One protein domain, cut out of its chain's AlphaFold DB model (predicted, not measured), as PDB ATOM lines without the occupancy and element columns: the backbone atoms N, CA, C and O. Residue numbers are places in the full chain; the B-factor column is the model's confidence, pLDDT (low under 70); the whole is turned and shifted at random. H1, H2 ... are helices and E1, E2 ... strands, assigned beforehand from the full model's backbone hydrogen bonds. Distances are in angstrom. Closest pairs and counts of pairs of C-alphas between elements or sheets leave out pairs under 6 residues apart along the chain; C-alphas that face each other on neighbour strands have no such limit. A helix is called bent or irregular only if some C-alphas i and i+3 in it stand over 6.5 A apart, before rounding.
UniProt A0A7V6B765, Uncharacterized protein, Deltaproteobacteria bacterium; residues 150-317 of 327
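What this domain is: This is residues 150 to 317 of the 327 residues of an uncharacterized protein of Deltaproteobacteria bacterium (UniProt A0A7V6B765). Look first for one sheet of seven strands, curled like part of a barrel and folded back on itself, with E1, E2 and E5 facing E3, E6 and E9 and E4 as the hinge; it is not fully closed, its edge strands E1 and E9 coming near each other at one place. Helix H1 packs on it over E3, and beyond H1 the hairpin of E7 and E8 reaches to one end of the long axis, while the turn between E4 and E5 lies at the other. The printed part has 168 residues, with nine named strands and one named helix in the order E1 E2 E3 E4 E5 E6 H1 E7 E8 E9; the class is mostly strand, though under half of the residues are in named elements. The large sheet runs E1 E2 E5 E4 E3 E6 E9, antiparallel throughout. The whole is compact, with a radius of gyration of the C-alphas of 15.8 A, and elongated, spanning 55 by 34 by 31 A.

How they stand to each other: Start in the strongly twisted sheet at E3, residues 188 to 196, and E6, residues 254 to 264, where N 191 and O 261 are 3.0 A apart. E9, residues 312 to 316, is the edge strand beside E6, with N 256 and O 314 at 2.8 A. On the other side of E3 find E4, residues 220 to 229, which bends by 57 degrees at residue 226; N 221 and O 190 are 2.8 A apart. E5, residues 233 to 240, forms a hairpin with E4, with N 224 and O 237 at 2.9 A. E3 E4 E5 is a meander, each strand the antiparallel neighbour of the one before. Next come E2, residues 171 to 180, with N 178 and O 236 at 2.9 A, and edge strand E1, residues 150 to 156, with N 151 and O 177 at 2.8 A. E2 E3 E4 E5 and E3 E4 E5 E6 are Greek keys, four strands in a row, three of them a meander and the first the antiparallel neighbour of the fourth. The closest C-alphas of E1 and E9, Phe 152 and Leu 312, are 7.1 A apart. H1, residues 265 to 275, is on the sheet at a height of 9.2 A, over E3 and only just over E6, with 3 of its C-alphas falling there; it runs along the strands, at 7 degrees to E3 on the local plane. The closest C-alphas of H1 and E3, Ser 265 and Val 188, are 5.4 A apart. In H1, 5 of 7 O i to N i+4 pairs are within hydrogen-bond range. E7, residues 276 to 280, and E8, residues 286 to 290, form a hairpin, with N 277 and O 289 at 2.9 A.

Where its parts are: Find C-alpha 150 at (2.892, -31.254, -3.127), where E1 begins. E6, the longest strand by residues, runs 32.0 A from C-alpha 254 at (16.593, -45.569, -17.131); E2 measures 28.2 A, E3 26.7 A, E4 25.1 A and E5 22.6 A. H1 measures 15.4 A and is irregular, with C-alphas 266 and 269 at 7.1 A. E9 ends at C-alpha 316, (17.971, -45.592, -11.957).

The domain as a whole: The two C-alphas farthest apart, those of Gly 230 and Asp 282, are 55.7 A apart. The printed part has no cut. The links from E1 to E2, E3 to E4, E5 to E6 and E8 to E9 are long. The mean pLDDT of the printed part is 88.4, and residues 208 to 214 and 249 to 251 are under 70.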
ATOM      1  N   LEU A 150       2.562 -29.853  -3.330       94.31
ATOM      2  CA  LEU A 150       2.892 -31.254  -3.127       94.31
ATOM      3  C   LEU A 150       4.340 -31.439  -3.594       94.31
ATOM      4  O   LEU A 150       4.599 -31.560  -4.789       94.31
ATOM      5  N   ASP A 151       5.279 -31.447  -2.649       93.38
ATOM      6  CA  ASP A 151       6.714 -31.428  -2.925       93.38
ATOM      7  C   ASP A 151       7.397 -32.711  -2.455       93.38
ATOM      8  O   ASP A 151       7.168 -33.198  -1.345       93.38
ATOM      9  N   PHE A 152       8.304 -33.238  -3.270       94.00
ATOM     10  CA  PHE A 152       9.236 -34.259  -2.815       94.00
ATOM     11  C   PHE A 152      10.334 -33.609  -1.978       94.00
ATOM     12  O   PHE A 152      10.872 -32.566  -2.339       94.00
ATOM     13  N   GLN A 153      10.660 -34.218  -0.844       92.06
ATOM     14  CA  GLN A 153      11.744 -33.748   0.015       92.06
ATOM     15  C   GLN A 153      13.002 -34.576  -0.192       92.06
ATOM     16  O   GLN A 153      14.096 -34.022  -0.231       92.06
ATOM     17  N   GLN A 154      12.851 -35.899  -0.284       91.12
ATOM     18  CA  GLN A 154      13.982 -36.810  -0.355       91.12
ATOM     19  C   GLN A 154      13.568 -38.189  -0.881       91.12
ATOM     20  O   GLN A 154      12.441 -38.642  -0.672       91.12
ATOM     21  N   ILE A 155      14.527 -38.866  -1.511       92.56
ATOM     22  CA  ILE A 155      14.499 -40.301  -1.782       92.56
ATOM     23  C   ILE A 155      15.523 -40.974  -0.869       92.56
ATOM     24  O   ILE A 155      16.611 -40.432  -0.660       92.56
ATOM     25  N   GLN A 156      15.175 -42.134  -0.326       92.31
ATOM     26  CA  GLN A 156      16.035 -42.931   0.540       92.31
ATOM     27  C   GLN A 156      16.201 -44.355   0.006       92.31
ATOM     28  O   GLN A 156      15.330 -44.866  -0.705       92.31
ATOM     29  N   ASP A 157      17.310 -44.995   0.361       89.56
ATOM     30  CA  ASP A 157      17.505 -46.430   0.165       89.56
ATOM     31  C   ASP A 157      16.666 -47.244   1.177       89.56
ATOM     32  O   ASP A 157      15.840 -46.709   1.929       89.56
ATOM     33  N   LEU A 158      16.834 -48.567   1.176       88.88
ATOM     34  CA  LEU A 158      16.100 -49.447   2.088       88.88
ATOM     35  C   LEU A 158      16.523 -49.265   3.554       88.88
ATOM     36  O   LEU A 158      15.673 -49.415   4.438       88.88
ATOM     37  N   ASP A 159      17.767 -48.853   3.795       87.56
ATOM     38  CA  ASP A 159      18.341 -48.588   5.118       87.56
ATOM     39  C   ASP A 159      17.961 -47.194   5.660       87.56
ATOM     40  O   ASP A 159      18.168 -46.896   6.835       87.56
ATOM     41  N   GLY A 160      17.333 -46.355   4.830       85.69
ATOM     42  CA  GLY A 160      16.885 -45.008   5.183       85.69
ATOM     43  C   GLY A 160      17.918 -43.914   4.903       85.69
ATOM     44  O   GLY A 160      17.698 -42.763   5.290       85.69
ATOM     45  N   ASN A 161      19.021 -44.227   4.221       90.06
ATOM     46  CA  ASN A 161      20.015 -43.229   3.848       90.06
ATOM     47  C   ASN A 161      19.544 -42.417   2.635       90.06
ATOM     48  O   ASN A 161      18.915 -42.970   1.731       90.06
ATOM     49  N   PRO A 162      19.872 -41.114   2.569       91.25
ATOM     50  CA  PRO A 162      19.610 -40.282   1.401       91.25
ATOM     51  C   PRO A 162      20.214 -40.852   0.114       91.25
ATOM     52  O   PRO A 162      21.377 -41.248   0.091       91.25
ATOM     53  N   VAL A 163      19.450 -40.802  -0.975       89.62
ATOM     54  CA  VAL A 163      19.880 -41.237  -2.308       89.62
ATOM     55  C   VAL A 163      19.900 -40.057  -3.272       89.62
ATOM     56  O   VAL A 163      18.963 -39.258  -3.330       89.62
ATOM     57  N   GLU A 164      20.954 -39.978  -4.084       89.75
ATOM     58  CA  GLU A 164      21.031 -39.029  -5.190       89.75
ATOM     59  C   GLU A 164      20.086 -39.426  -6.329       89.75
ATOM     60  O   GLU A 164      20.151 -40.535  -6.863       89.75
ATOM     61  N   ILE A 165      19.257 -38.481  -6.778       88.25
ATOM     62  CA  ILE A 165      18.288 -38.708  -7.862       88.25
ATOM     63  C   ILE A 165      18.946 -39.135  -9.185       88.25
ATOM     64  O   ILE A 165      18.292 -39.761 -10.010       88.25
ATOM     65  N   GLY A 166      20.231 -38.828  -9.399       89.31
ATOM     66  CA  GLY A 166      20.992 -39.212 -10.595       89.31
ATOM     67  C   GLY A 166      21.515 -40.657 -10.597       89.31
ATOM     68  O   GLY A 166      22.058 -41.104 -11.616       89.31
ATOM     69  N   ASN A 167      21.378 -41.368  -9.474       88.31
ATOM     70  CA  ASN A 167      21.963 -42.690  -9.257       88.31
ATOM     71  C   ASN A 167      21.125 -43.557  -8.297       88.31
ATOM     72  O   ASN A 167      21.659 -44.238  -7.423       88.31
ATOM     73  N   ALA A 168      19.800 -43.524  -8.436       89.81
ATOM     74  CA  ALA A 168      18.917 -44.231  -7.521       89.81
ATOM     75  C   ALA A 168      18.968 -45.761  -7.715       89.81
ATOM     76  O   ALA A 168      19.048 -46.233  -8.858       89.81
ATOM     77  N   PRO A 169      18.883 -46.550  -6.627       89.56
ATOM     78  CA  PRO A 169      18.695 -47.992  -6.720       89.56
ATOM     79  C   PRO A 169      17.292 -48.321  -7.250       89.56
ATOM     80  O   PRO A 169      16.424 -47.458  -7.368       89.56
ATOM     81  N   GLN A 170      17.054 -49.591  -7.579       88.19
ATOM     82  CA  GLN A 170      15.757 -50.031  -8.103       88.19
ATOM     83  C   GLN A 170      14.609 -49.832  -7.106       88.19
ATOM     84  O   GLN A 170      13.498 -49.527  -7.527       88.19
ATOM     85  N   GLN A 171      14.854 -50.027  -5.812       90.88
ATOM     86  CA  GLN A 171      13.848 -49.852  -4.769       90.88
ATOM     87  C   GLN A 171      14.203 -48.652  -3.911       90.88
ATOM     88  O   GLN A 171      15.332 -48.547  -3.436       90.88
ATOM     89  N   VAL A 172      13.235 -47.764  -3.702       91.62
ATOM     90  CA  VAL A 172      13.453 -46.539  -2.936       91.62
ATOM     91  C   VAL A 172      12.288 -46.233  -2.010       91.62
ATOM     92  O   VAL A 172      11.130 -46.505  -2.321       91.62
ATOM     93  N   LYS A 173      12.588 -45.612  -0.874       92.38
ATOM     94  CA  LYS A 173      11.593 -44.992  -0.000       92.38
ATOM     95  C   LYS A 173      11.455 -43.520  -0.373       92.38
ATOM     96  O   LYS A 173      12.445 -42.829  -0.605       92.38
ATOM     97  N   VAL A 174      10.221 -43.038  -0.434       92.56
ATOM     98  CA  VAL A 174       9.916 -41.652  -0.806       92.56
ATOM     99  C   VAL A 174       9.444 -40.887   0.418       92.56
ATOM    100  O   VAL A 174       8.503 -41.315   1.088       92.56
ATOM    101  N   PHE A 175      10.064 -39.732   0.657       93.00
ATOM    102  CA  PHE A 175       9.618 -38.753   1.637       93.00
ATOM    103  C   PHE A 175       9.188 -37.464   0.936       93.00
ATOM    104  O   PHE A 175       9.957 -36.826   0.211       93.00
ATOM    105  N   ALA A 176       7.943 -37.070   1.171       94.94
ATOM    106  CA  ALA A 176       7.321 -35.899   0.580       94.94
ATOM    107  C   ALA A 176       6.649 -35.037   1.654       94.94
ATOM    108  O   ALA A 176       6.369 -35.481   2.771       94.94
ATOM    109  N   LYS A 177       6.401 -33.776   1.310       93.81
ATOM    110  CA  LYS A 177       5.622 -32.841   2.116       93.81
ATOM    111  C   LYS A 177       4.531 -32.222   1.265       93.81
ATOM    112  O   LYS A 177       4.761 -31.897   0.104       93.81
ATOM    113  N   ALA A 178       3.380 -32.013   1.880       93.12
ATOM    114  CA  ALA A 178       2.320 -31.211   1.307       93.12
ATOM    115  C   ALA A 178       2.018 -30.024   2.221       93.12
ATOM    116  O   ALA A 178       1.978 -30.173   3.440       93.12
ATOM    117  N   SER A 179       1.792 -28.867   1.619       91.06
ATOM    118  CA  SER A 179       1.298 -27.669   2.290       91.06
ATOM    119  C   SER A 179      -0.058 -27.378   1.669       91.06
ATOM    120  O   SER A 179      -0.101 -26.878   0.555       91.06
ATOM    121  N   ILE A 180      -1.148 -27.803   2.306       91.12
ATOM    122  CA  ILE A 180      -2.504 -27.779   1.728       91.12
ATOM    123  C   ILE A 180      -3.565 -27.656   2.823       91.12
ATOM    124  O   ILE A 180      -3.284 -27.881   4.001       91.12
ATOM    125  N   HIS A 181      -4.798 -27.339   2.439       89.62
ATOM    126  CA  HIS A 181      -5.957 -27.458   3.316       89.62
ATOM    127  C   HIS A 181      -6.646 -28.821   3.132       89.62
ATOM    128  O   HIS A 181      -7.102 -29.136   2.034       89.62
ATOM    129  N   LEU A 182      -6.772 -29.622   4.196       89.38
ATOM    130  CA  LEU A 182      -7.581 -30.851   4.186       89.38
ATOM    131  C   LEU A 182      -8.678 -30.761   5.248       89.38
ATOM    132  O   LEU A 182      -8.389 -30.587   6.428       89.38
ATOM    133  N   LYS A 183      -9.938 -30.958   4.842       86.94
ATOM    134  CA  LYS A 183     -11.083 -30.972   5.772       86.94
ATOM    135  C   LYS A 183     -11.012 -32.142   6.757       86.94
ATOM    136  O   LYS A 183     -11.274 -31.975   7.942       86.94
ATOM    137  N   GLU A 184     -10.635 -33.324   6.265       90.12
ATOM    138  CA  GLU A 184     -10.619 -34.569   7.043       90.12
ATOM    139  C   GLU A 184      -9.296 -35.329   6.841       90.12
ATOM    140  O   GLU A 184      -9.268 -36.399   6.234       90.12
ATOM    141  N   PRO A 185      -8.163 -34.816   7.361       88.19
ATOM    142  CA  PRO A 185      -6.830 -35.345   7.054       88.19
ATOM    143  C   PRO A 185      -6.624 -36.809   7.471       88.19
ATOM    144  O   PRO A 185      -5.781 -37.499   6.911       88.19
ATOM    145  N   LYS A 186      -7.403 -37.306   8.444       90.62
ATOM    146  CA  LYS A 186      -7.352 -38.708   8.892       90.62
ATOM    147  C   LYS A 186      -7.907 -39.700   7.864       90.62
ATOM    148  O   LYS A 186      -7.615 -40.884   7.982       90.62
ATOM    149  N   GLN A 187      -8.701 -39.231   6.904       93.75
ATOM    150  CA  GLN A 187      -9.287 -40.040   5.832       93.75
ATOM    151  C   GLN A 187      -8.549 -39.851   4.503       93.75
ATOM    152  O   GLN A 187      -9.082 -40.172   3.444       93.75
ATOM    153  N   VAL A 188      -7.341 -39.286   4.538       95.69
ATOM    154  CA  VAL A 188      -6.532 -39.034   3.349       95.69
ATOM    155  C   VAL A 188      -5.358 -39.999   3.315       95.69
ATOM    156  O   VAL A 188      -4.723 -40.304   4.325       95.69
ATOM    157  N   SER A 189      -5.063 -40.497   2.126       95.44
ATOM    158  CA  SER A 189      -3.996 -41.452   1.871       95.44
ATOM    159  C   SER A 189      -3.228 -41.054   0.621       95.44
ATOM    160  O   SER A 189      -3.815 -40.569  -0.347       95.44
ATOM    161  N   ALA A 190      -1.911 -41.252   0.643       97.06
ATOM    162  CA  ALA A 190      -1.076 -41.024  -0.527       97.06
ATOM    163  C   ALA A 190      -0.933 -42.318  -1.332       97.06
ATOM    164  O   ALA A 190      -0.668 -43.370  -0.753       97.06
ATOM    165  N   LEU A 191      -1.077 -42.243  -2.653       96.88
ATOM    166  CA  LEU A 191      -0.723 -43.335  -3.564       96.88
ATOM    167  C   LEU A 191       0.412 -42.882  -4.475       96.88
ATOM    168  O   LEU A 191       0.453 -41.719  -4.882       96.88
ATOM    169  N   PHE A 192       1.312 -43.806  -4.796       96.44
ATOM    170  CA  PHE A 192       2.517 -43.533  -5.574       96.44
ATOM    171  C   PHE A 192       2.425 -44.170  -6.955       96.44
ATOM    172  O   PHE A 192       2.012 -45.323  -7.094       96.44
ATOM    173  N   PHE A 193       2.851 -43.428  -7.972       95.75
ATOM    174  CA  PHE A 193       2.887 -43.874  -9.358       95.75
ATOM    175  C   PHE A 193       4.298 -43.693  -9.902       95.75
ATOM    176  O   PHE A 193       4.957 -42.697  -9.605       95.75
ATOM    177  N   VAL A 194       4.751 -44.648 -10.709       94.69
ATOM    178  CA  VAL A 194       6.040 -44.571 -11.400       94.69
ATOM    179  C   VAL A 194       5.802 -44.739 -12.890       94.69
ATOM    180  O   VAL A 194       5.180 -45.710 -13.313       94.69
ATOM    181  N   ALA A 195       6.311 -43.807 -13.684       93.12
ATOM    182  CA  ALA A 195       6.281 -43.864 -15.139       93.12
ATOM    183  C   ALA A 195       7.710 -43.890 -15.686       93.12
ATOM    184  O   ALA A 195       8.622 -43.305 -15.105       93.12
ATOM    185  N   LYS A 196       7.934 -44.554 -16.823       89.75
ATOM    186  CA  LYS A 196       9.196 -44.396 -17.559       89.75
ATOM    187  C   LYS A 196       9.185 -43.030 -18.247       89.75
ATOM    188  O   LYS A 196       8.293 -42.767 -19.043       89.75
ATOM    189  N   SER A 197      10.161 -42.178 -17.973       84.81
ATOM    190  CA  SER A 197      10.160 -40.818 -18.509       84.81
ATOM    191  C   SER A 197      10.475 -40.792 -20.016       84.81
ATOM    192  O   SER A 197      11.279 -41.612 -20.480       84.81
ATOM    193  N   PRO A 198       9.895 -39.863 -20.800       78.19
ATOM    194  CA  PRO A 198       8.832 -38.919 -20.424       78.19
ATOM    195  C   PRO A 198       7.411 -39.387 -20.802       78.19
ATOM    196  O   PRO A 198       6.448 -38.700 -20.491       78.19
ATOM    197  N   PHE A 199       7.262 -40.527 -21.490       77.31
ATOM    198  CA  PHE A 199       5.988 -40.947 -22.110       77.31
ATOM    199  C   PHE A 199       5.503 -42.341 -21.683       77.31
ATOM    200  O   PHE A 199       4.696 -42.969 -22.367       77.31
ATOM    201  N   GLY A 200       6.045 -42.887 -20.600       83.25
ATOM    202  CA  GLY A 200       5.644 -44.189 -20.085       83.25
ATOM    203  C   GLY A 200       4.278 -44.138 -19.409       83.25
ATOM    204  O   GLY A 200       3.950 -43.175 -18.721       83.25
ATOM    205  N   ALA A 201       3.511 -45.220 -19.548       90.50
ATOM    206  CA  ALA A 201       2.288 -45.413 -18.779       90.50
ATOM    207  C   ALA A 201       2.602 -45.405 -17.268       90.50
ATOM    208  O   ALA A 201       3.541 -46.094 -16.845       90.50
ATOM    209  N   PRO A 202       1.851 -44.654 -16.443       93.00
ATOM    210  CA  PRO A 202       2.070 -44.629 -15.006       93.00
ATOM    211  C   PRO A 202       1.614 -45.947 -14.374       93.00
ATOM    212  O   PRO A 202       0.482 -46.395 -14.550       93.00
ATOM    213  N   VAL A 203       2.498 -46.554 -13.589       93.19
ATOM    214  CA  VAL A 203       2.228 -47.788 -12.851       93.19
ATOM    215  C   VAL A 203       1.989 -47.449 -11.383       93.19
ATOM    216  O   VAL A 203       2.897 -46.957 -10.702       93.19
ATOM    217  N   LEU A 204       0.777 -47.729 -10.893       94.69
ATOM    218  CA  LEU A 204       0.455 -47.667  -9.466       94.69
ATOM    219  C   LEU A 204       1.323 -48.673  -8.703       94.69
ATOM    220  O   LEU A 204       1.358 -49.856  -9.039       94.69
ATOM    221  N   GLN A 205       2.018 -48.194  -7.678       93.44
ATOM    222  CA  GLN A 205       2.909 -49.017  -6.871       93.44
ATOM    223  C   GLN A 205       2.109 -49.921  -5.935       93.44
ATOM    224  O   GLN A 205       1.144 -49.482  -5.305       93.44
ATOM    225  N   VAL A 206       2.525 -51.181  -5.829       90.06
ATOM    226  CA  VAL A 206       1.854 -52.210  -5.027       90.06
ATOM    227  C   VAL A 206       2.812 -52.856  -4.036       90.06
ATOM    228  O   VAL A 206       4.019 -52.897  -4.261       90.06
ATOM    229  N   GLN A 207       2.262 -53.333  -2.927       84.94
ATOM    230  CA  GLN A 207       2.977 -54.126  -1.940       84.94
ATOM    231  C   GLN A 207       3.280 -55.500  -2.542       84.94
ATOM    232  O   GLN A 207       2.453 -56.065  -3.264       84.94
ATOM    233  N   THR A 208       4.462 -56.038  -2.252       67.56
ATOM    234  CA  THR A 208       4.764 -57.446  -2.518       67.56
ATOM    235  C   THR A 208       3.804 -58.302  -1.702       67.56
ATOM    236  O   THR A 208       3.700 -58.104  -0.494       67.56
ATOM    237  N   ALA A 209       3.067 -59.199  -2.358       62.28
ATOM    238  CA  ALA A 209       2.138 -60.084  -1.667       62.28
ATOM    239  C   ALA A 209       2.911 -60.977  -0.686       62.28
ATOM    240  O   ALA A 209       3.892 -61.604  -1.086       62.28
ATOM    241  N   ASP A 210       2.453 -61.056   0.566       59.12
ATOM    242  CA  ASP A 210       2.949 -62.057   1.511       59.12
ATOM    243  C   ASP A 210       2.714 -63.452   0.916       59.12
ATOM    244  O   ASP A 210       1.618 -63.738   0.400       59.12
ATOM    245  N   GLU A 211       3.743 -64.304   0.968       46.72
ATOM    246  CA  GLU A 211       3.696 -65.666   0.436       46.72
ATOM    247  C   GLU A 211       2.452 -66.398   0.971       46.72
ATOM    248  O   GLU A 211       2.289 -66.615   2.169       46.72
ATOM    249  N   GLY A 212       1.533 -66.746   0.065       53.03
ATOM    250  CA  GLY A 212       0.330 -67.527   0.373       53.03
ATOM    251  C   GLY A 212      -0.996 -66.763   0.378       53.03
ATOM    252  O   GLY A 212      -2.029 -67.400   0.188       53.03
ATOM    253  N   SER A 213      -1.009 -65.430   0.506       61.59
ATOM    254  CA  SER A 213      -2.273 -64.664   0.489       61.59
ATOM    255  C   SER A 213      -2.791 -64.392  -0.929       61.59
ATOM    256  O   SER A 213      -3.994 -64.403  -1.166       61.59
ATOM    257  N   GLY A 214      -1.882 -64.162  -1.885       62.59
ATOM    258  CA  GLY A 214      -2.229 -63.749  -3.251       62.59
ATOM    259  C   GLY A 214      -2.851 -62.347  -3.357       62.59
ATOM    260  O   GLY A 214      -3.168 -61.918  -4.465       62.59
ATOM    261  N   ASP A 215      -2.997 -61.633  -2.238       74.69
ATOM    262  CA  ASP A 215      -3.605 -60.308  -2.171       74.69
ATOM    263  C   ASP A 215      -2.594 -59.237  -2.598       74.69
ATOM    264  O   ASP A 215      -1.612 -58.969  -1.903       74.69
ATOM    265  N   VAL A 216      -2.856 -58.566  -3.723       82.94
ATOM    266  CA  VAL A 216      -2.089 -57.387  -4.151       82.94
ATOM    267  C   VAL A 216      -2.781 -56.129  -3.654       82.94
ATOM    268  O   VAL A 216      -3.936 -55.868  -3.988       82.94
ATOM    269  N   ARG A 217      -2.063 -55.324  -2.869       88.75
ATOM    270  CA  ARG A 217      -2.568 -54.064  -2.305       88.75
ATOM    271  C   ARG A 217      -1.705 -52.897  -2.770       88.75
ATOM    272  O   ARG A 217      -0.504 -53.078  -2.945       88.75
ATOM    273  N   PRO A 218      -2.264 -51.692  -2.959       91.88
ATOM    274  CA  PRO A 218      -1.453 -50.528  -3.286       91.88
ATOM    275  C   PRO A 218      -0.472 -50.189  -2.153       91.88
ATOM    276  O   PRO A 218      -0.762 -50.392  -0.970       91.88
ATOM    277  N   VAL A 219       0.683 -49.621  -2.504       91.62
ATOM    278  CA  VAL A 219       1.549 -48.950  -1.529       91.62
ATOM    279  C   VAL A 219       0.844 -47.674  -1.097       91.62
ATOM    280  O   VAL A 219       0.741 -46.712  -1.862       91.62
ATOM    281  N   VAL A 220       0.349 -47.678   0.137       91.88
ATOM    282  CA  VAL A 220      -0.305 -46.524   0.743       91.88
ATOM    283  C   VAL A 220       0.717 -45.761   1.573       91.88
ATOM    284  O   VAL A 220       1.455 -46.339   2.370       91.88
ATOM    285  N   GLY A 221       0.784 -44.451   1.367       91.56
ATOM    286  CA  GLY A 221       1.576 -43.552   2.189       91.56
ATOM    287  C   GLY A 221       0.749 -42.934   3.305       91.56
ATOM    288  O   GLY A 221      -0.381 -42.482   3.081       91.56
ATOM    289  N   LYS A 222       1.329 -42.870   4.508       88.25
ATOM    290  CA  LYS A 222       0.704 -42.183   5.644       88.25
ATOM    291  C   LYS A 222       0.806 -40.680   5.437       88.25
ATOM    292  O   LYS A 222       1.896 -40.165   5.209       88.25
ATOM    293  N   VAL A 223      -0.315 -39.985   5.588       93.38
ATOM    294  CA  VAL A 223      -0.380 -38.522   5.577       93.38
ATOM    295  C   VAL A 223      -0.500 -38.058   7.023       93.38
ATOM    296  O   VAL A 223      -1.514 -38.294   7.678       93.38
ATOM    297  N   ARG A 224       0.555 -37.445   7.568       93.25
ATOM    298  CA  ARG A 224       0.544 -36.941   8.949       93.25
ATOM    299  C   ARG A 224       0.783 -35.451   8.999       93.25
ATOM    300  O   ARG A 224       1.815 -34.964   8.555       93.25
ATOM    301  N   ARG A 225      -0.151 -34.740   9.623       92.00
ATOM    302  CA  ARG A 225       0.006 -33.324   9.931       92.00
ATOM    303  C   ARG A 225       1.182 -33.136  10.888       92.00
ATOM    304  O   ARG A 225       1.199 -33.765  11.945       92.00
ATOM    305  N   TYR A 226       2.143 -32.293  10.525       88.69
ATOM    306  CA  TYR A 226       3.282 -31.954  11.382       88.69
ATOM    307  C   TYR A 226       3.237 -30.515  11.894       88.69
ATOM    308  O   TYR A 226       3.903 -30.220  12.881       88.69
ATOM    309  N   ARG A 227       2.466 -29.633  11.247       86.62
ATOM    310  CA  ARG A 227       2.255 -28.253  11.698       86.62
ATOM    311  C   ARG A 227       1.041 -27.611  11.037       86.62
ATOM    312  O   ARG A 227       0.565 -28.101  10.010       86.62
ATOM    313  N   LYS A 228       0.616 -26.475  11.575       85.75
ATOM    314  CA  LYS A 228      -0.193 -25.483  10.858       85.75
ATOM    315  C   LYS A 228       0.699 -24.475  10.124       85.75
ATOM    316  O   LYS A 228       1.901 -24.410  10.380       85.75
ATOM    317  N   PHE A 229       0.091 -23.788   9.164       81.06
ATOM    318  CA  PHE A 229       0.602 -22.620   8.452       81.06
ATOM    319  C   PHE A 229      -0.490 -21.541   8.493       81.06
ATOM    320  O   PHE A 229      -1.174 -21.264   7.504       81.06
ATOM    321  N   GLY A 230      -0.713 -20.984   9.684       76.94
ATOM    322  CA  GLY A 230      -1.829 -20.077   9.950       76.94
ATOM    323  C   GLY A 230      -3.190 -20.783   9.965       76.94
ATOM    324  O   GLY A 230      -3.300 -21.959  10.313       76.94
ATOM    325  N   GLN A 231      -4.257 -20.051   9.630       75.19
ATOM    326  CA  GLN A 231      -5.636 -20.559   9.729       75.19
ATOM    327  C   GLN A 231      -6.074 -21.444   8.556       75.19
ATOM    328  O   GLN A 231      -6.945 -22.295   8.726       75.19
ATOM    329  N   ASN A 232      -5.488 -21.239   7.377       76.50
ATOM    330  CA  ASN A 232      -6.025 -21.788   6.132       76.50
ATOM    331  C   ASN A 232      -5.228 -22.974   5.596       76.50
ATOM    332  O   ASN A 232      -5.767 -23.749   4.814       76.50
ATOM    333  N   LEU A 233      -3.977 -23.147   6.020       84.38
ATOM    334  CA  LEU A 233      -3.082 -24.144   5.455       84.38
ATOM    335  C   LEU A 233      -2.441 -24.990   6.554       84.38
ATOM    336  O   LEU A 233      -2.166 -24.515   7.655       84.38
ATOM    337  N   GLU A 234      -2.177 -26.254   6.250       89.06
ATOM    338  CA  GLU A 234      -1.487 -27.170   7.147       89.06
ATOM    339  C   GLU A 234      -0.345 -27.881   6.417       89.06
ATOM    340  O   GLU A 234      -0.380 -28.094   5.205       89.06
ATOM    341  N   GLY A 235       0.696 -28.227   7.172       90.38
ATOM    342  CA  GLY A 235       1.832 -29.000   6.692       90.38
ATOM    343  C   GLY A 235       1.643 -30.483   6.991       90.38
ATOM    344  O   GLY A 235       1.476 -30.874   8.150       90.38
ATOM    345  N   TYR A 236       1.743 -31.315   5.960       94.19
ATOM    346  CA  TYR A 236       1.655 -32.768   6.038       94.19
ATOM    347  C   TYR A 236       2.957 -33.421   5.589       94.19
ATOM    348  O   TYR A 236       3.523 -33.074   4.558       94.19
ATOM    349  N   ALA A 237       3.428 -34.384   6.372       94.19
ATOM    350  CA  ALA A 237       4.522 -35.273   6.035       94.19
ATOM    351  C   ALA A 237       3.936 -36.550   5.437       94.19
ATOM    352  O   ALA A 237       2.969 -37.104   5.972       94.19
ATOM    353  N   ILE A 238       4.521 -36.995   4.331       95.19
ATOM    354  CA  ILE A 238       4.056 -38.131   3.545       95.19
ATOM    355  C   ILE A 238       5.233 -39.077   3.347       95.19
ATOM    356  O   ILE A 238       6.295 -38.669   2.879       95.19
ATOM    357  N   TRP A 239       5.046 -40.345   3.692       90.50
ATOM    358  CA  TRP A 239       6.032 -41.392   3.436       90.50
ATOM    359  C   TRP A 239       5.346 -42.660   2.956       90.50
ATOM    360  O   TRP A 239       4.276 -43.015   3.455       90.50
ATOM    361  N   ALA A 240       5.969 -43.340   1.998       86.38
ATOM    362  CA  ALA A 240       5.543 -44.669   1.583       86.38
ATOM    363  C   ALA A 240       5.826 -45.676   2.712       86.38
ATOM    364  O   ALA A 240       6.921 -45.678   3.275       86.38
ATOM    365  N   GLU A 241       4.850 -46.514   3.073       82.12
ATOM    366  CA  GLU A 241       5.064 -47.573   4.075       82.12
ATOM    367  C   GLU A 241       6.021 -48.656   3.572       82.12
ATOM    368  O   GLU A 241       6.836 -49.168   4.335       82.12
ATOM    369  N   ASN A 242       5.942 -48.950   2.276       88.31
ATOM    370  CA  ASN A 242       6.788 -49.909   1.585       88.31
ATOM    371  C   ASN A 242       7.620 -49.191   0.511       88.31
ATOM    372  O   ASN A 242       7.174 -48.165  -0.013       88.31
ATOM    373  N   PRO A 243       8.814 -49.704   0.169       89.88
ATOM    374  CA  PRO A 243       9.594 -49.178  -0.944       89.88
ATOM    375  C   PRO A 243       8.790 -49.205  -2.248       89.88
ATOM    376  O   PRO A 243       8.047 -50.148  -2.511       89.88
ATOM    377  N   ILE A 244       8.965 -48.180  -3.077       91.00
ATOM    378  CA  ILE A 244       8.463 -48.171  -4.452       91.00
ATOM    379  C   ILE A 244       9.535 -48.712  -5.397       91.00
ATOM    380  O   ILE A 244      10.731 -48.633  -5.103       91.00
ATOM    381  N   VAL A 245       9.116 -49.230  -6.549       89.94
ATOM    382  CA  VAL A 245      10.005 -49.852  -7.530       89.94
ATOM    383  C   VAL A 245      10.155 -48.953  -8.760       89.94
ATOM    384  O   VAL A 245       9.188 -48.615  -9.443       89.94
ATOM    385  N   LEU A 246      11.397 -48.583  -9.072       88.50
ATOM    386  CA  LEU A 246      11.774 -47.823 -10.259       88.50
ATOM    387  C   LEU A 246      11.929 -48.758 -11.467       88.50
ATOM    388  O   LEU A 246      13.002 -49.304 -11.756       88.50
ATOM    389  N   GLY A 247      10.824 -48.942 -12.186       78.88
ATOM    390  CA  GLY A 247      10.746 -49.817 -13.354       78.88
ATOM    391  C   GLY A 247      10.607 -51.301 -13.000       78.88
ATOM    392  O   GLY A 247      10.339 -51.669 -11.863       78.88
ATOM    393  N   GLY A 248      10.754 -52.169 -14.002       72.25
ATOM    394  CA  GLY A 248      10.667 -53.623 -13.825       72.25
ATOM    395  C   GLY A 248      12.001 -54.276 -13.449       72.25
ATOM    396  O   GLY A 248      12.972 -53.606 -13.099       72.25
ATOM    397  N   THR A 249      12.075 -55.595 -13.614       64.88
ATOM    398  CA  THR A 249      13.284 -56.421 -13.416       64.88
ATOM    399  C   THR A 249      14.406 -56.158 -14.426       64.88
ATOM    400  O   THR A 249      15.484 -56.724 -14.297       64.88
ATOM    401  N   SER A 250      14.187 -55.288 -15.418       65.19
ATOM    402  CA  SER A 250      15.198 -54.905 -16.410       65.19
ATOM    403  C   SER A 250      16.448 -54.332 -15.741       65.19
ATOM    404  O   SER A 250      16.335 -53.420 -14.928       65.19
ATOM    405  N   GLU A 251      17.629 -54.807 -16.130       64.81
ATOM    406  CA  GLU A 251      18.938 -54.328 -15.647       64.81
ATOM    407  C   GLU A 251      19.357 -52.987 -16.279       64.81
ATOM    408  O   GLU A 251      20.425 -52.443 -16.014       64.81
ATOM    409  N   THR A 252      18.521 -52.413 -17.142       70.31
ATOM    410  CA  THR A 252      18.882 -51.196 -17.865       70.31
ATOM    411  C   THR A 252      18.732 -49.939 -17.012       70.31
ATOM    412  O   THR A 252      17.697 -49.680 -16.391       70.31
ATOM    413  N   ARG A 253      19.782 -49.107 -17.046       83.38
ATOM    414  CA  ARG A 253      19.727 -47.708 -16.610       83.38
ATOM    415  C   ARG A 253      18.554 -47.016 -17.313       83.38
ATOM    416  O   ARG A 253      18.373 -47.174 -18.521       83.38
ATOM    417  N   GLY A 254      17.768 -46.239 -16.577       86.44
ATOM    418  CA  GLY A 254      16.593 -45.569 -17.131       86.44
ATOM    419  C   GLY A 254      16.189 -44.345 -16.327       86.44
ATOM    420  O   GLY A 254      16.531 -44.236 -15.152       86.44
ATOM    421  N   VAL A 255      15.470 -43.433 -16.981       91.62
ATOM    422  CA  VAL A 255      14.868 -42.260 -16.341       91.62
ATOM    423  C   VAL A 255      13.410 -42.577 -16.033       91.62
ATOM    424  O   VAL A 255      12.680 -43.062 -16.901       91.62
ATOM    425  N   TYR A 256      13.005 -42.326 -14.797       93.81
ATOM    426  CA  TYR A 256      11.681 -42.612 -14.275       93.81
ATOM    427  C   TYR A 256      11.131 -41.387 -13.562       93.81
ATOM    428  O   TYR A 256      11.862 -40.695 -12.857       93.81
ATOM    429  N   ASP A 257       9.835 -41.171 -13.722       95.44
ATOM    430  CA  ASP A 257       9.106 -40.095 -13.074       95.44
ATOM    431  C   ASP A 257       8.286 -40.691 -11.937       95.44
ATOM    432  O   ASP A 257       7.472 -41.598 -12.148       95.44
ATOM    433  N   ILE A 258       8.535 -40.207 -10.723       95.81
ATOM    434  CA  ILE A 258       7.751 -40.556  -9.541       95.81
ATOM    435  C   ILE A 258       6.697 -39.475  -9.340       95.81
ATOM    436  O   ILE A 258       7.006 -38.282  -9.323       95.81
ATOM    437  N   TYR A 259       5.465 -39.909  -9.112       96.75
ATOM    438  CA  TYR A 259       4.349 -39.059  -8.726       96.75
ATOM    439  C   TYR A 259       3.737 -39.583  -7.438       96.75
ATOM    440  O   TYR A 259       3.731 -40.791  -7.179       96.75
ATOM    441  N   TYR A 260       3.156 -38.684  -6.653       97.06
ATOM    442  CA  TYR A 260       2.208 -39.067  -5.622       97.06
ATOM    443  C   TYR A 260       0.939 -38.229  -5.729       97.06
ATOM    444  O   TYR A 260       0.973 -37.041  -6.050       97.06
ATOM    445  N   GLY A 261      -0.194 -38.871  -5.469       97.25
ATOM    446  CA  GLY A 261      -1.488 -38.208  -5.366       97.25
ATOM    447  C   GLY A 261      -2.084 -38.406  -3.981       97.25
ATOM    448  O   GLY A 261      -1.799 -39.409  -3.323       97.25
ATOM    449  N   LEU A 262      -2.913 -37.460  -3.546       97.50
ATOM    450  CA  LEU A 262      -3.700 -37.578  -2.321       97.50
ATOM    451  C   LEU A 262      -5.141 -37.952  -2.657       97.50
ATOM    452  O   LEU A 262      -5.794 -37.315  -3.487       97.50
ATOM    453  N   PHE A 263      -5.627 -38.991  -1.986       96.81
ATOM    454  CA  PHE A 263      -6.921 -39.617  -2.229       96.81
ATOM    455  C   PHE A 263      -7.677 -39.776  -0.917       96.81
ATOM    456  O   PHE A 263      -7.069 -39.991   0.134       96.81
ATOM    457  N   TRP A 264      -9.005 -39.735  -0.988       96.06
ATOM    458  CA  TRP A 264      -9.837 -40.230   0.102       96.06
ATOM    459  C   TRP A 264      -9.590 -41.730   0.286       96.06
ATOM    460  O   TRP A 264      -9.556 -42.475  -0.695       96.06
ATOM    461  N   SER A 265      -9.421 -42.186   1.526       94.38
ATOM    462  CA  SER A 265      -9.109 -43.587   1.830       94.38
ATOM    463  C   SER A 265     -10.170 -44.550   1.287       94.38
ATOM    464  O   SER A 265      -9.832 -45.620   0.788       94.38
ATOM    465  N   GLU A 266     -11.442 -44.145   1.294       95.19
ATOM    466  CA  GLU A 266     -12.554 -44.903   0.704       95.19
ATOM    467  C   GLU A 266     -12.488 -45.026  -0.828       95.19
ATOM    468  O   GLU A 266     -13.033 -45.968  -1.399       95.19
ATOM    469  N   ALA A 267     -11.791 -44.111  -1.508       94.88
ATOM    470  CA  ALA A 267     -11.654 -44.118  -2.961       94.88
ATOM    471  C   ALA A 267     -10.522 -45.038  -3.444       94.88
ATOM    472  O   ALA A 267     -10.480 -45.368  -4.631       94.88
ATOM    473  N   ILE A 268      -9.625 -45.485  -2.553       94.19
ATOM    474  CA  ILE A 268      -8.461 -46.314  -2.906       94.19
ATOM    475  C   ILE A 268      -8.846 -47.568  -3.712       94.19
ATOM    476  O   ILE A 268      -8.205 -47.790  -4.741       94.19
ATOM    477  N   PRO A 269      -9.873 -48.367  -3.348       93.81
ATOM    478  CA  PRO A 269     -10.255 -49.544  -4.137       93.81
ATOM    479  C   PRO A 269     -10.655 -49.188  -5.574       93.81
ATOM    480  O   PRO A 269     -10.246 -49.846  -6.531       93.81
ATOM    481  N   THR A 270     -11.400 -48.092  -5.739       94.56
ATOM    482  CA  THR A 270     -11.810 -47.582  -7.051       94.56
ATOM    483  C   THR A 270     -10.601 -47.127  -7.863       94.56
ATOM    484  O   THR A 270     -10.479 -47.494  -9.031       94.56
ATOM    485  N   VAL A 271      -9.680 -46.374  -7.251       95.06
ATOM    486  CA  VAL A 271      -8.436 -45.935  -7.905       95.06
ATOM    487  C   VAL A 271      -7.609 -47.139  -8.336       95.06
ATOM    488  O   VAL A 271      -7.178 -47.194  -9.482       95.06
ATOM    489  N   PHE A 272      -7.450 -48.131  -7.458       94.44
ATOM    490  CA  PHE A 272      -6.710 -49.356  -7.742       94.44
ATOM    491  C   PHE A 272      -7.274 -50.085  -8.969       94.44
ATOM    492  O   PHE A 272      -6.535 -50.325  -9.920       94.44
ATOM    493  N   SER A 273      -8.592 -50.325  -9.010       93.12
ATOM    494  CA  SER A 273      -9.248 -50.999 -10.145       93.12
ATOM    495  C   SER A 273      -9.170 -50.231 -11.471       93.12
ATOM    496  O   SER A 273      -9.205 -50.842 -12.537       93.12
ATOM    497  N   LYS A 274      -9.067 -48.897 -11.420       94.69
ATOM    498  CA  LYS A 274      -8.923 -48.044 -12.607       94.69
ATOM    499  C   LYS A 274      -7.476 -47.931 -13.069       94.69
ATOM    500  O   LYS A 274      -7.241 -47.686 -14.246       94.69
ATOM    501  N   ALA A 275      -6.528 -48.059 -12.146       94.00
ATOM    502  CA  ALA A 275      -5.117 -47.845 -12.413       94.00
ATOM    503  C   ALA A 275      -4.393 -49.113 -12.868       94.00
ATOM    504  O   ALA A 275      -3.476 -49.035 -13.687       94.00
ATOM    505  N   LEU A 276      -4.780 -50.272 -12.327       92.00
ATOM    506  CA  LEU A 276      -3.996 -51.490 -12.453       92.00
ATOM    507  C   LEU A 276      -4.878 -52.730 -12.584       92.00
ATOM    508  O   LEU A 276      -5.792 -52.952 -11.792       92.00
ATOM    509  N   ARG A 277      -4.543 -53.584 -13.554       90.81
ATOM    510  CA  ARG A 277      -5.053 -54.952 -13.638       90.81
ATOM    511  C   ARG A 277      -3.989 -55.914 -13.134       90.81
ATOM    512  O   ARG A 277      -2.835 -55.834 -13.552       90.81
ATOM    513  N   VAL A 278      -4.394 -56.818 -12.251       87.69
ATOM    514  CA  VAL A 278      -3.528 -57.844 -11.668       87.69
ATOM    515  C   VAL A 278      -3.981 -59.202 -12.188       87.69
ATOM    516  O   VAL A 278      -5.135 -59.578 -12.010       87.69
ATOM    517  N   GLU A 279      -3.072 -59.929 -12.826       87.12
ATOM    518  CA  GLU A 279      -3.306 -61.289 -13.312       87.12
ATOM    519  C   GLU A 279      -2.329 -62.245 -12.631       87.12
ATOM    520  O   GLU A 279      -1.123 -62.005 -12.623       87.12
ATOM    521  N   LYS A 280      -2.843 -63.339 -12.068       82.56
ATOM    522  CA  LYS A 280      -2.017 -64.419 -11.526       82.56
ATOM    523  C   LYS A 280      -1.817 -65.477 -12.606       82.56
ATOM    524  O   LYS A 280      -2.795 -66.008 -13.123       82.56
ATOM    525  N   LYS A 281      -0.564 -65.765 -12.942       82.06
ATOM    526  CA  LYS A 281      -0.184 -66.846 -13.855       82.06
ATOM    527  C   LYS A 281      -0.145 -68.192 -13.134       82.06
ATOM    528  O   LYS A 281      -0.023 -68.255 -11.909       82.06
ATOM    529  N   ASP A 282      -0.199 -69.266 -13.919       78.38
ATOM    530  CA  ASP A 282      -0.172 -70.652 -13.433       78.38
ATOM    531  C   ASP A 282       1.125 -71.000 -12.682       78.38
ATOM    532  O   ASP A 282       1.119 -71.839 -11.785       78.38
ATOM    533  N   ASP A 283       2.228 -70.312 -12.999       78.75
ATOM    534  CA  ASP A 283       3.526 -70.424 -12.317       78.75
ATOM    535  C   ASP A 283       3.594 -69.646 -10.986       78.75
ATOM    536  O   ASP A 283       4.642 -69.590 -10.346       78.75
ATOM    537  N   GLY A 284       2.484 -69.031 -10.562       74.44
ATOM    538  CA  GLY A 284       2.395 -68.228  -9.346       74.44
ATOM    539  C   GLY A 284       2.883 -66.786  -9.501       74.44
ATOM    540  O   GLY A 284       2.768 -66.017  -8.545       74.44
ATOM    541  N   THR A 285       3.376 -66.382 -10.677       76.19
ATOM    542  CA  THR A 285       3.816 -65.002 -10.917       76.19
ATOM    543  C   THR A 285       2.630 -64.051 -11.089       76.19
ATOM    544  O   THR A 285       1.588 -64.399 -11.649       76.19
ATOM    545  N   LEU A 286       2.783 -62.820 -10.598       78.75
ATOM    546  CA  LEU A 286       1.785 -61.760 -10.737       78.75
ATOM    547  C   LEU A 286       2.191 -60.816 -11.867       78.75
ATOM    548  O   LEU A 286       3.281 -60.243 -11.854       78.75
ATOM    549  N   VAL A 287       1.303 -60.633 -12.840       83.50
ATOM    550  CA  VAL A 287       1.461 -59.669 -13.930       83.50
ATOM    551  C   VAL A 287       0.640 -58.430 -13.613       83.50
ATOM    552  O   VAL A 287      -0.582 -58.485 -13.479       83.50
ATOM    553  N   LEU A 288       1.336 -57.303 -13.511       84.81
ATOM    554  CA  LEU A 288       0.749 -55.995 -13.262       84.81
ATOM    555  C   LEU A 288       0.654 -55.244 -14.592       84.81
ATOM    556  O   LEU A 288       1.674 -54.885 -15.179       84.81
ATOM    557  N   THR A 289      -0.567 -55.020 -15.073       89.50
ATOM    558  CA  THR A 289      -0.820 -54.278 -16.313       89.50
ATOM    559  C   THR A 289      -1.356 -52.889 -15.966       89.50
ATOM    560  O   THR A 289      -2.464 -52.801 -15.425       89.50
ATOM    561  N   PRO A 290      -0.616 -51.799 -16.250       91.69
ATOM    562  CA  PRO A 290      -1.147 -50.451 -16.089       91.69
ATOM    563  C   PRO A 290      -2.321 -50.246 -17.048       91.69
ATOM    564  O   PRO A 290      -2.227 -50.553 -18.235       91.69
ATOM    565  N   LEU A 291      -3.436 -49.748 -16.518       94.69
ATOM    566  CA  LEU A 291      -4.643 -49.443 -17.296       94.69
ATOM    567  C   LEU A 291      -4.700 -47.975 -17.735       94.69
ATOM    568  O   LEU A 291      -5.474 -47.619 -18.619       94.69
ATOM    569  N   LEU A 292      -3.869 -47.133 -17.124       93.94
ATOM    570  CA  LEU A 292      -3.744 -45.717 -17.443       93.94
ATOM    571  C   LEU A 292      -2.668 -45.529 -18.500       93.94
ATOM    572  O   LEU A 292      -1.595 -46.127 -18.419       93.94
ATOM    573  N   THR A 293      -2.928 -44.650 -19.461       92.31
ATOM    574  CA  THR A 293      -1.940 -44.307 -20.496       92.31
ATOM    575  C   THR A 293      -1.180 -43.022 -20.182       92.31
ATOM    576  O   THR A 293      -0.144 -42.779 -20.787       92.31
ATOM    577  N   ASP A 294      -1.686 -42.206 -19.253       92.50
ATOM    578  CA  ASP A 294      -1.132 -40.902 -18.878       92.50
ATOM    579  C   ASP A 294      -1.422 -40.615 -17.395       92.50
ATOM    580  O   ASP A 294      -2.479 -40.988 -16.873       92.50
ATOM    581  N   ILE A 295      -0.493 -39.942 -16.715       93.56
ATOM    582  CA  ILE A 295      -0.649 -39.498 -15.330       93.56
ATOM    583  C   ILE A 295      -1.783 -38.478 -15.176       93.56
ATOM    584  O   ILE A 295      -2.442 -38.448 -14.139       93.56
ATOM    585  N   GLU A 296      -2.105 -37.710 -16.218       94.00
ATOM    586  CA  GLU A 296      -3.232 -36.772 -16.180       94.00
ATOM    587  C   GLU A 296      -4.589 -37.477 -15.986       94.00
ATOM    588  O   GLU A 296      -5.527 -36.880 -15.460       94.00
ATOM    589  N   GLN A 297      -4.691 -38.779 -16.285       94.88
ATOM    590  CA  GLN A 297      -5.884 -39.582 -15.970       94.88
ATOM    591  C   GLN A 297      -6.018 -39.898 -14.472       94.88
ATOM    592  O   GLN A 297      -7.118 -40.198 -14.004       94.88
ATOM    593  N   VAL A 298      -4.929 -39.802 -13.702       94.25
ATOM    594  CA  VAL A 298      -4.941 -39.925 -12.234       94.25
ATOM    595  C   VAL A 298      -5.471 -38.653 -11.588       94.25
ATOM    596  O   VAL A 298      -6.177 -38.731 -10.584       94.25
ATOM    597  N   ARG A 299      -5.166 -37.481 -12.160       95.44
ATOM    598  CA  ARG A 299      -5.549 -36.172 -11.614       95.44
ATOM    599  C   ARG A 299      -7.019 -36.105 -11.177       95.44
ATOM    600  O   ARG A 299      -7.222 -35.832  -9.995       95.44
ATOM    601  N   PRO A 300      -8.036 -36.415 -12.009       95.44
ATOM    602  CA  PRO A 300      -9.446 -36.338 -11.607       95.44
ATOM    603  C   PRO A 300      -9.850 -37.340 -10.515       95.44
ATOM    604  O   PRO A 300     -10.931 -37.212  -9.950       95.44
ATOM    605  N   LEU A 301      -9.014 -38.342 -10.224       95.19
ATOM    606  CA  LEU A 301      -9.244 -39.301  -9.144       95.19
ATOM    607  C   LEU A 301      -8.717 -38.797  -7.791       95.19
ATOM    608  O   LEU A 301      -9.115 -39.328  -6.757       95.19
ATOM    609  N   THR A 302      -7.824 -37.801  -7.785       96.56
ATOM    610  CA  THR A 302      -7.319 -37.172  -6.553       96.56
ATOM    611  C   THR A 302      -8.387 -36.301  -5.893       96.56
ATOM    612  O   THR A 302      -9.393 -35.943  -6.510       96.56
ATOM    613  N   ILE A 303      -8.169 -35.922  -4.633       94.94
ATOM    614  CA  ILE A 303      -9.064 -35.007  -3.910       94.94
ATOM    615  C   ILE A 303      -9.238 -33.710  -4.720       94.94
ATOM    616  O   ILE A 303      -8.266 -33.047  -5.088       94.94
ATOM    617  N   GLU A 304     -10.499 -33.393  -5.036       91.62
ATOM    618  CA  GLU A 304     -10.927 -32.259  -5.873       91.62
ATOM    619  C   GLU A 304     -10.299 -32.184  -7.276       91.62
ATOM    620  O   GLU A 304     -10.405 -31.156  -7.944       91.62
ATOM    621  N   GLY A 305      -9.628 -33.238  -7.741       92.00
ATOM    622  CA  GLY A 305      -8.911 -33.205  -9.011       92.00
ATOM    623  C   GLY A 305      -7.638 -32.347  -9.002       92.00
ATOM    624  O   GLY A 305      -7.146 -31.983 -10.069       92.00
ATOM    625  N   LYS A 306      -7.120 -31.966  -7.827       90.88
ATOM    626  CA  LYS A 306      -6.017 -30.991  -7.704       90.88
ATOM    627  C   LYS A 306      -4.762 -31.560  -7.054       90.88
ATOM    628  O   LYS A 306      -3.672 -31.051  -7.299       90.88
ATOM    629  N   LEU A 307      -4.892 -32.600  -6.233       94.69
ATOM    630  CA  LEU A 307      -3.820 -33.051  -5.343       94.69
ATOM    631  C   LEU A 307      -2.968 -34.158  -5.972       94.69
ATOM    632  O   LEU A 307      -2.854 -35.255  -5.424       94.69
ATOM    633  N   LEU A 308      -2.365 -33.852  -7.121       96.69
ATOM    634  CA  LEU A 308      -1.362 -34.674  -7.801       96.69
ATOM    635  C   LEU A 308      -0.039 -33.901  -7.871       96.69
ATOM    636  O   LEU A 308      -0.023 -32.752  -8.319       96.69
ATOM    637  N   SER A 309       1.058 -34.517  -7.429       96.44
ATOM    638  CA  SER A 309       2.382 -33.891  -7.434       96.44
ATOM    639  C   SER A 309       2.895 -33.624  -8.852       96.44
ATOM    640  O   SER A 309       2.525 -34.299  -9.812       96.44
ATOM    641  N   GLN A 310       3.832 -32.683  -8.968       94.69
ATOM    642  CA  GLN A 310       4.715 -32.608 -10.136       94.69
ATOM    643  C   GLN A 310       5.625 -33.852 -10.193       94.69
ATOM    644  O   GLN A 310       5.804 -34.496  -9.154       94.69
ATOM    645  N   PRO A 311       6.184 -34.221 -11.360       94.75
ATOM    646  CA  PRO A 311       7.100 -35.353 -11.454       94.75
ATOM    647  C   PRO A 311       8.390 -35.102 -10.674       94.75
ATOM    648  O   PRO A 311       8.998 -34.036 -10.774       94.75
ATOM    649  N   LEU A 312       8.857 -36.123  -9.958       95.00
ATOM    650  CA  LEU A 312      10.251 -36.224  -9.545       95.00
ATOM    651  C   LEU A 312      11.006 -37.094 -10.549       95.00
ATOM    652  O   LEU A 312      10.784 -38.304 -10.606       95.00
ATOM    653  N   HIS A 313      11.901 -36.470 -11.312       94.75
ATOM    654  CA  HIS A 313      12.752 -37.145 -12.291       94.75
ATOM    655  C   HIS A 313      13.904 -37.876 -11.598       94.75
ATOM    656  O   HIS A 313      14.728 -37.260 -10.919       94.75
ATOM    657  N   VAL A 314      13.982 -39.190 -11.794       92.56
ATOM    658  CA  VAL A 314      14.971 -40.061 -11.154       92.56
ATOM    659  C   VAL A 314      15.667 -40.931 -12.188       92.56
ATOM    660  O   VAL A 314      15.034 -41.558 -13.034       92.56
ATOM    661  N   VAL A 315      16.988 -41.015 -12.102       91.31
ATOM    662  CA  VAL A 315      17.819 -41.892 -12.921       91.31
ATOM    663  C   VAL A 315      18.168 -43.135 -12.113       91.31
ATOM    664  O   VAL A 315      18.939 -43.074 -11.155       91.31
ATOM    665  N   ARG A 316      17.626 -44.283 -12.523       88.44
ATOM    666  CA  ARG A 316      17.971 -45.592 -11.957       88.44
ATOM    667  C   ARG A 316      19.366 -46.007 -12.412       88.44
ATOM    668  O   ARG A 316      19.644 -45.946 -13.606       88.44
ATOM    669  N   ASN A 317      20.193 -46.500 -11.496       80.50
ATOM    670  CA  ASN A 317      21.603 -46.848 -11.716       80.50
ATOM    671  C   ASN A 317      21.862 -48.122 -12.555       80.50
ATOM    672  O   ASN A 317      22.983 -48.331 -13.008       80.50
TER     673      ASN A 317